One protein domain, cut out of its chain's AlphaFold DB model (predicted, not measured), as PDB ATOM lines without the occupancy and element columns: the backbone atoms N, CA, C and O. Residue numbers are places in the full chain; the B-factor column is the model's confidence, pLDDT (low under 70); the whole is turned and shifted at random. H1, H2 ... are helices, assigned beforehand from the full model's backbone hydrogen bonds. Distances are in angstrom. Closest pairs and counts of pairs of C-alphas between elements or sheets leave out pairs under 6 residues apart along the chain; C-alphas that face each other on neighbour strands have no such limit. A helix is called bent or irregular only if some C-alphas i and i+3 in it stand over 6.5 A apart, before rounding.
ATOM      1  N   VAL A  10      13.264  72.093 -18.553       92.88
ATOM      2  CA  VAL A  10      14.379  71.192 -18.885       92.88
ATOM      3  C   VAL A  10      15.631  71.585 -18.108       92.88
ATOM      4  O   VAL A  10      16.291  70.718 -17.530       92.88
ATOM      5  N   PHE A  11      15.929  72.884 -18.048       92.56
ATOM      6  CA  PHE A  11      17.053  73.411 -17.281       92.56
ATOM      7  C   PHE A  11      16.901  73.110 -15.787       92.56
ATOM      8  O   PHE A  11      17.793  72.503 -15.196       92.56
ATOM      9  N   PHE A  12      15.750  73.432 -15.189       93.69
ATOM     10  CA  PHE A  12      15.511  73.167 -13.771       93.69
ATOM     11  C   PHE A  12      15.536  71.680 -13.445       93.69
ATOM     12  O   PHE A  12      16.160  71.302 -12.463       93.69
ATOM     13  N   LYS A  13      14.941  70.816 -14.275       94.62
ATOM     14  CA  LYS A  13      15.009  69.364 -14.057       94.62
ATOM     15  C   LYS A  13      16.454  68.866 -14.069       94.62
ATOM     16  O   LYS A  13      16.835  68.064 -13.220       94.62
ATOM     17  N   ARG A  14      17.263  69.342 -15.019       95.25
ATOM     18  CA  ARG A  14      18.673  68.955 -15.135       95.25
ATOM     19  C   ARG A  14      19.495  69.450 -13.951       95.25
ATOM     20  O   ARG A  14      20.244  68.669 -13.371       95.25
ATOM     21  N   GLU A  15      19.352  70.720 -13.593       95.25
ATOM     22  CA  GLU A  15      20.136  71.307 -12.509       95.25
ATOM     23  C   GLU A  15      19.684  70.835 -11.135       95.25
ATOM     24  O   GLU A  15      20.524  70.567 -10.281       95.25
ATOM     25  N   TRP A  16      18.385  70.615 -10.938       94.69
ATOM     26  CA  TRP A  16      17.878  69.979  -9.730       94.69
ATOM     27  C   TRP A  16      18.447  68.570  -9.578       94.69
ATOM     28  O   TRP A  16      19.014  68.266  -8.537       94.69
ATOM     29  N   ASN A  17      18.426  67.740 -10.628       94.50
ATOM     30  CA  ASN A  17      18.984  66.383 -10.575       94.50
ATOM     31  C   ASN A  17      20.477  66.336 -10.209       94.50
ATOM     32  O   ASN A  17      20.916  65.350  -9.620       94.50
ATOM     33  N   ARG A  18      21.254  67.376 -10.538       95.38
ATOM     34  CA  ARG A  18      22.684  67.446 -10.209       95.38
ATOM     35  C   ARG A  18      22.958  68.093  -8.851       95.38
ATOM     36  O   ARG A  18      23.848  67.642  -8.137       95.38
ATOM     37  N   ASN A  19      22.204  69.133  -8.496       96.25
ATOM     38  CA  ASN A  19      22.528  69.996  -7.359       96.25
ATOM     39  C   ASN A  19      21.673  69.722  -6.112       96.25
ATOM     40  O   ASN A  19      22.018  70.210  -5.036       96.25
ATOM     41  N   TRP A  20      20.598  68.928  -6.206       95.44
ATOM     42  CA  TRP A  20      19.748  68.617  -5.049       95.44
ATOM     43  C   TRP A  20      20.513  68.037  -3.841       95.44
ATOM     44  O   TRP A  20      20.163  68.425  -2.723       95.44
ATOM     45  N   PRO A  21      21.581  67.213  -3.987       96.69
ATOM     46  CA  PRO A  21      22.313  66.713  -2.826       96.69
ATOM     47  C   PRO A  21      23.023  67.836  -2.064       96.69
ATOM     48  O   PRO A  21      23.125  67.772  -0.842       96.69
ATOM     49  N   PHE A  22      23.462  68.896  -2.754       96.56
ATOM     50  CA  PHE A  22      24.070  70.065  -2.113       96.56
ATOM     51  C   PHE A  22      23.050  70.857  -1.301       96.56
ATOM     52  O   PHE A  22      23.350  71.259  -0.182       96.56
ATOM     53  N   VAL A  23      21.838  71.051  -1.831       96.62
ATOM     54  CA  VAL A  23      20.763  71.754  -1.111       96.62
ATOM     55  C   VAL A  23      20.347  70.965   0.129       96.62
ATOM     56  O   VAL A  23      20.217  71.538   1.208       96.62
ATOM     57  N   VAL A  24      20.199  69.643  -0.002       97.50
ATOM     58  CA  VAL A  24      19.890  68.762   1.132       97.50
ATOM     59  C   VAL A  24      21.018  68.782   2.161       97.50
ATOM     60  O   VAL A  24      20.751  68.979   3.343       97.50
ATOM     61  N   GLY A  25      22.273  68.641   1.727       97.81
ATOM     62  CA  GLY A  25      23.437  68.713   2.610       97.81
ATOM     63  C   GLY A  25      23.503  70.041   3.362       97.81
ATOM     64  O   GLY A  25      23.624  70.048   4.585       97.81
ATOM     65  N   PHE A  26      23.321  71.159   2.657       97.56
ATOM     66  CA  PHE A  26      23.276  72.492   3.255       97.56
ATOM     67  C   PHE A  26      22.164  72.618   4.302       97.56
ATOM     68  O   PHE A  26      22.413  73.100   5.408       97.56
ATOM     69  N   ALA A  27      20.955  72.138   3.995       97.94
ATOM     70  CA  ALA A  27      19.831  72.176   4.926       97.94
ATOM     71  C   ALA A  27      20.089  71.326   6.181       97.94
ATOM     72  O   ALA A  27      19.832  71.783   7.296       97.94
ATOM     73  N   VAL A  28      20.640  70.119   6.022       98.31
ATOM     74  CA  VAL A  28      20.976  69.228   7.144       98.31
ATOM     75  C   VAL A  28      22.064  69.848   8.017       98.31
ATOM     76  O   VAL A  28      21.888  69.944   9.232       98.31
ATOM     77  N   THR A  29      23.161  70.324   7.426       98.06
ATOM     78  CA  THR A  29      24.239  70.988   8.170       98.06
ATOM     79  C   THR A  29      23.727  72.231   8.897       98.06
ATOM     80  O   THR A  29      24.021  72.406  10.079       98.06
ATOM     81  N   GLY A  30      22.908  73.054   8.238       97.75
ATOM     82  CA  GLY A  30      22.289  74.229   8.846       97.75
ATOM     83  C   GLY A  30      21.395  73.872  10.033       97.75
ATOM     84  O   GLY A  30      21.485  74.513  11.080       97.75
ATOM     85  N   ALA A  31      20.587  72.816   9.915       97.69
ATOM     86  CA  ALA A  31      19.745  72.333  11.006       97.69
ATOM     87  C   ALA A  31      20.578  71.841  12.197       97.69
ATOM     88  O   ALA A  31      20.284  72.204  13.335       97.69
ATOM     89  N   ILE A  32      21.638  71.067  11.944       97.81
ATOM     90  CA  ILE A  32      22.542  70.560  12.983       97.81
ATOM     91  C   ILE A  32      23.208  71.722  13.722       97.81
ATOM     92  O   ILE A  32      23.089  71.812  14.944       97.81
ATOM     93  N   ILE A  33      23.857  72.638  12.995       97.31
ATOM     94  CA  ILE A  33      24.531  73.798  13.593       97.31
ATOM     95  C   ILE A  33      23.531  74.624  14.400       97.31
ATOM     96  O   ILE A  33      23.802  74.931  15.553       97.31
ATOM     97  N   SER A  34      22.348  74.901  13.847       96.94
ATOM     98  CA  SER A  34      21.310  75.662  14.551       96.94
ATOM     99  C   SER A  34      20.897  74.990  15.860       96.94
ATOM    100  O   SER A  34      20.781  75.659  16.881       96.94
ATOM    101  N   LYS A  35      20.708  73.665  15.860       95.94
ATOM    102  CA  LYS A  35      20.370  72.918  17.078       95.94
ATOM    103  C   LYS A  35      21.481  72.993  18.122       95.94
ATOM    104  O   LYS A  35      21.170  73.215  19.288       95.94
ATOM    105  N   PHE A  36      22.743  72.865  17.718       95.25
ATOM    106  CA  PHE A  36      23.876  73.036  18.630       95.25
ATOM    107  C   PHE A  36      23.956  74.463  19.177       95.25
ATOM    108  O   PHE A  36      24.081  74.644  20.383       95.25
ATOM    109  N   THR A  37      23.827  75.472  18.314       92.94
ATOM    110  CA  THR A  37      23.905  76.880  18.715       92.94
ATOM    111  C   THR A  37      22.794  77.264  19.687       92.94
ATOM    112  O   THR A  37      23.064  77.939  20.674       92.94
ATOM    113  N   LEU A  38      21.563  76.805  19.449       94.19
ATOM    114  CA  LEU A  38      20.432  77.037  20.355       94.19
ATOM    115  C   LEU A  38      20.567  76.290  21.689       94.19
ATOM    116  O   LEU A  38      19.916  76.667  22.658       94.19
ATOM    117  N   GLY A  39      21.375  75.229  21.739       90.44
ATOM    118  CA  GLY A  39      21.628  74.452  22.949       90.44
ATOM    119  C   GLY A  39      22.711  75.033  23.859       90.44
ATOM    120  O   GLY A  39      22.902  74.506  24.952       90.44
ATOM    121  N   PHE A  40      23.427  76.082  23.441       91.50
ATOM    122  CA  PHE A  40      24.466  76.681  24.275       91.50
ATOM    123  C   PHE A  40      23.873  77.444  25.454       91.50
ATOM    124  O   PHE A  40      23.007  78.305  25.295       91.50
ATOM    125  N   THR A  41      24.395  77.154  26.642       90.00
ATOM    126  CA  THR A  41      23.977  77.794  27.890       90.00
ATOM    127  C   THR A  41      25.049  78.743  28.423       90.00
ATOM    128  O   THR A  41      26.212  78.729  28.007       90.00
ATOM    129  N   GLU A  42      24.680  79.569  29.402       87.38
ATOM    130  CA  GLU A  42      25.639  80.438  30.090       87.38
ATOM    131  C   GLU A  42      26.749  79.651  30.805       87.38
ATOM    132  O   GLU A  42      27.864  80.156  30.962       87.38
ATOM    133  N   GLU A  43      26.481  78.414  31.234       88.12
ATOM    134  CA  GLU A  43      27.496  77.565  31.860       88.12
ATOM    135  C   GLU A  43      28.580  77.130  30.870       88.12
ATOM    136  O   GLU A  43      29.764  77.113  31.216       88.12
ATOM    137  N   ASP A  44      28.200  76.851  29.624       90.00
ATOM    138  CA  ASP A  44      29.138  76.505  28.554       90.00
ATOM    139  C   ASP A  44      30.013  77.709  28.189       90.00
ATOM    140  O   ASP A  44      31.231  77.591  28.021       90.00
ATOM    141  N   ALA A  45      29.418  78.904  28.168       89.12
ATOM    142  CA  ALA A  45      30.143  80.154  27.969       89.12
ATOM    143  C   ALA A  45      31.164  80.415  29.091       89.12
ATOM    144  O   ALA A  45      32.282  80.860  28.817       89.12
ATOM    145  N   LYS A  46      30.823  80.095  30.348       88.75
ATOM    146  CA  LYS A  46      31.750  80.190  31.490       88.75
ATOM    147  C   LYS A  46      32.901  79.193  31.394       88.75
ATOM    148  O   LYS A  46      33.969  79.500  31.907       88.75
ATOM    149  N   LYS A  47      32.723  78.041  30.743       90.44
ATOM    150  CA  LYS A  47      33.777  77.023  30.561       90.44
ATOM    151  C   LYS A  47      34.632  77.251  29.310       90.44
ATOM    152  O   LYS A  47      35.702  76.661  29.199       90.44
ATOM    153  N   SER A  48      34.196  78.107  28.385       90.25
ATOM    154  CA  SER A  48      34.892  78.361  27.121       90.25
ATOM    155  C   SER A  48      36.107  79.291  27.292       90.25
ATOM    156  O   SER A  48      35.931  80.481  27.578       90.25
ATOM    157  N   PRO A  49      37.346  78.821  27.023       92.44
ATOM    158  CA  PRO A  49      38.542  79.667  27.078       92.44
ATOM    159  C   PRO A  49      38.488  80.825  26.078       92.44
ATOM    160  O   PRO A  49      39.046  81.894  26.319       92.44
ATOM    161  N   PHE A  50      37.809  80.622  24.944       92.69
ATOM    162  CA  PHE A  50      37.638  81.648  23.924       92.69
ATOM    163  C   PHE A  50      36.755  82.792  24.427       92.69
ATOM    164  O   PHE A  50      37.166  83.949  24.336       92.69
ATOM    165  N   VAL A  51      35.584  82.471  24.995       91.94
ATOM    166  CA  VAL A  51      34.648  83.475  25.531       91.94
ATOM    167  C   VAL A  51      35.300  84.252  26.666       91.94
ATOM    168  O   VAL A  51      35.199  85.471  26.702       91.94
ATOM    169  N   GLN A  52      36.021  83.573  27.561       90.50
ATOM    170  CA  GLN A  52      36.734  84.239  28.652       90.50
ATOM    171  C   GLN A  52      37.796  85.224  28.147       90.50
ATOM    172  O   GLN A  52      37.874  86.338  28.652       90.50
ATOM    173  N   ARG A  53      38.586  84.844  27.133       93.19
ATOM    174  CA  ARG A  53      39.627  85.713  26.553       93.19
ATOM    175  C   ARG A  53      39.073  86.913  25.781       93.19
ATOM    176  O   ARG A  53      39.776  87.905  25.647       93.19
ATOM    177  N   HIS A  54      37.849  86.815  25.261       92.38
ATOM    178  CA  HIS A  54      37.232  87.843  24.413       92.38
ATOM    179  C   HIS A  54      36.025  88.533  25.061       92.38
ATOM    180  O   HIS A  54      35.321  89.286  24.387       92.38
ATOM    181  N   LYS A  55      35.796  88.326  26.364       79.69
ATOM    182  CA  LYS A  55      34.945  89.201  27.176       79.69
ATOM    183  C   LYS A  55      35.646  90.559  27.286       79.69
ATOM    184  O   LYS A  55      36.559  90.709  28.093       79.69
TER     185      LYS A  55
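What this domain is: This is residues 10 to 55 of the 56 residues of the protein "Uncharacterized protein MANES_04G032700" of Rhizophora mucronata (UniProt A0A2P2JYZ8). One long bent helix, H1, makes most of a thin, extended shape, and two short helices, H2 and H3, form a small corner beyond its far end. The printed part has 46 residues with three named helices in the order H1, H2, H3 and no named strand, class all helix. It is extended, with a radius of gyration of the C-alphas of 18.3 A and spans of 54 by 18 by 10 A.

Where its parts are: H1, residues 10 to 38, was assigned as one helix by its hydrogen bonds but is bent: C-alphas 18 and 21 are 7.4 A apart. Arm H1b, residues 21 to 38, is 25.4 A long and ends at C-alpha 38 (20.432, 77.037, 20.355). Arm H1a, residues 10 to 18, measures 12.6 A from C-alpha 10 (14.379, 71.192, -18.885). H2 is residues 42 to 47; H3, residues 49 to 54, ends at C-alpha 54 (37.232, 87.843, 24.413).

How they stand to each other: H1a and H1b stand at a steep tilt of 56 degrees. H1b is apart from H2 and H3, and so is H1a. H2 and H3 only just touch, only at the corner, with 3 pairs of C-alphas within 8 A; the closest are those of Ala 45 and Val 51, 6.1 A. Their lines are about perpendicular, 74 degrees. In H1a, H1b, H2 and H3 every O i to N i+4 pair is within hydrogen-bond range.

The domain as a whole: The C-alphas farthest apart, of Val 10 and Gln 52, are 54.1 A apart. The printed part has no cut, both links are tight, and no printed residue is under 70 in pLDDT.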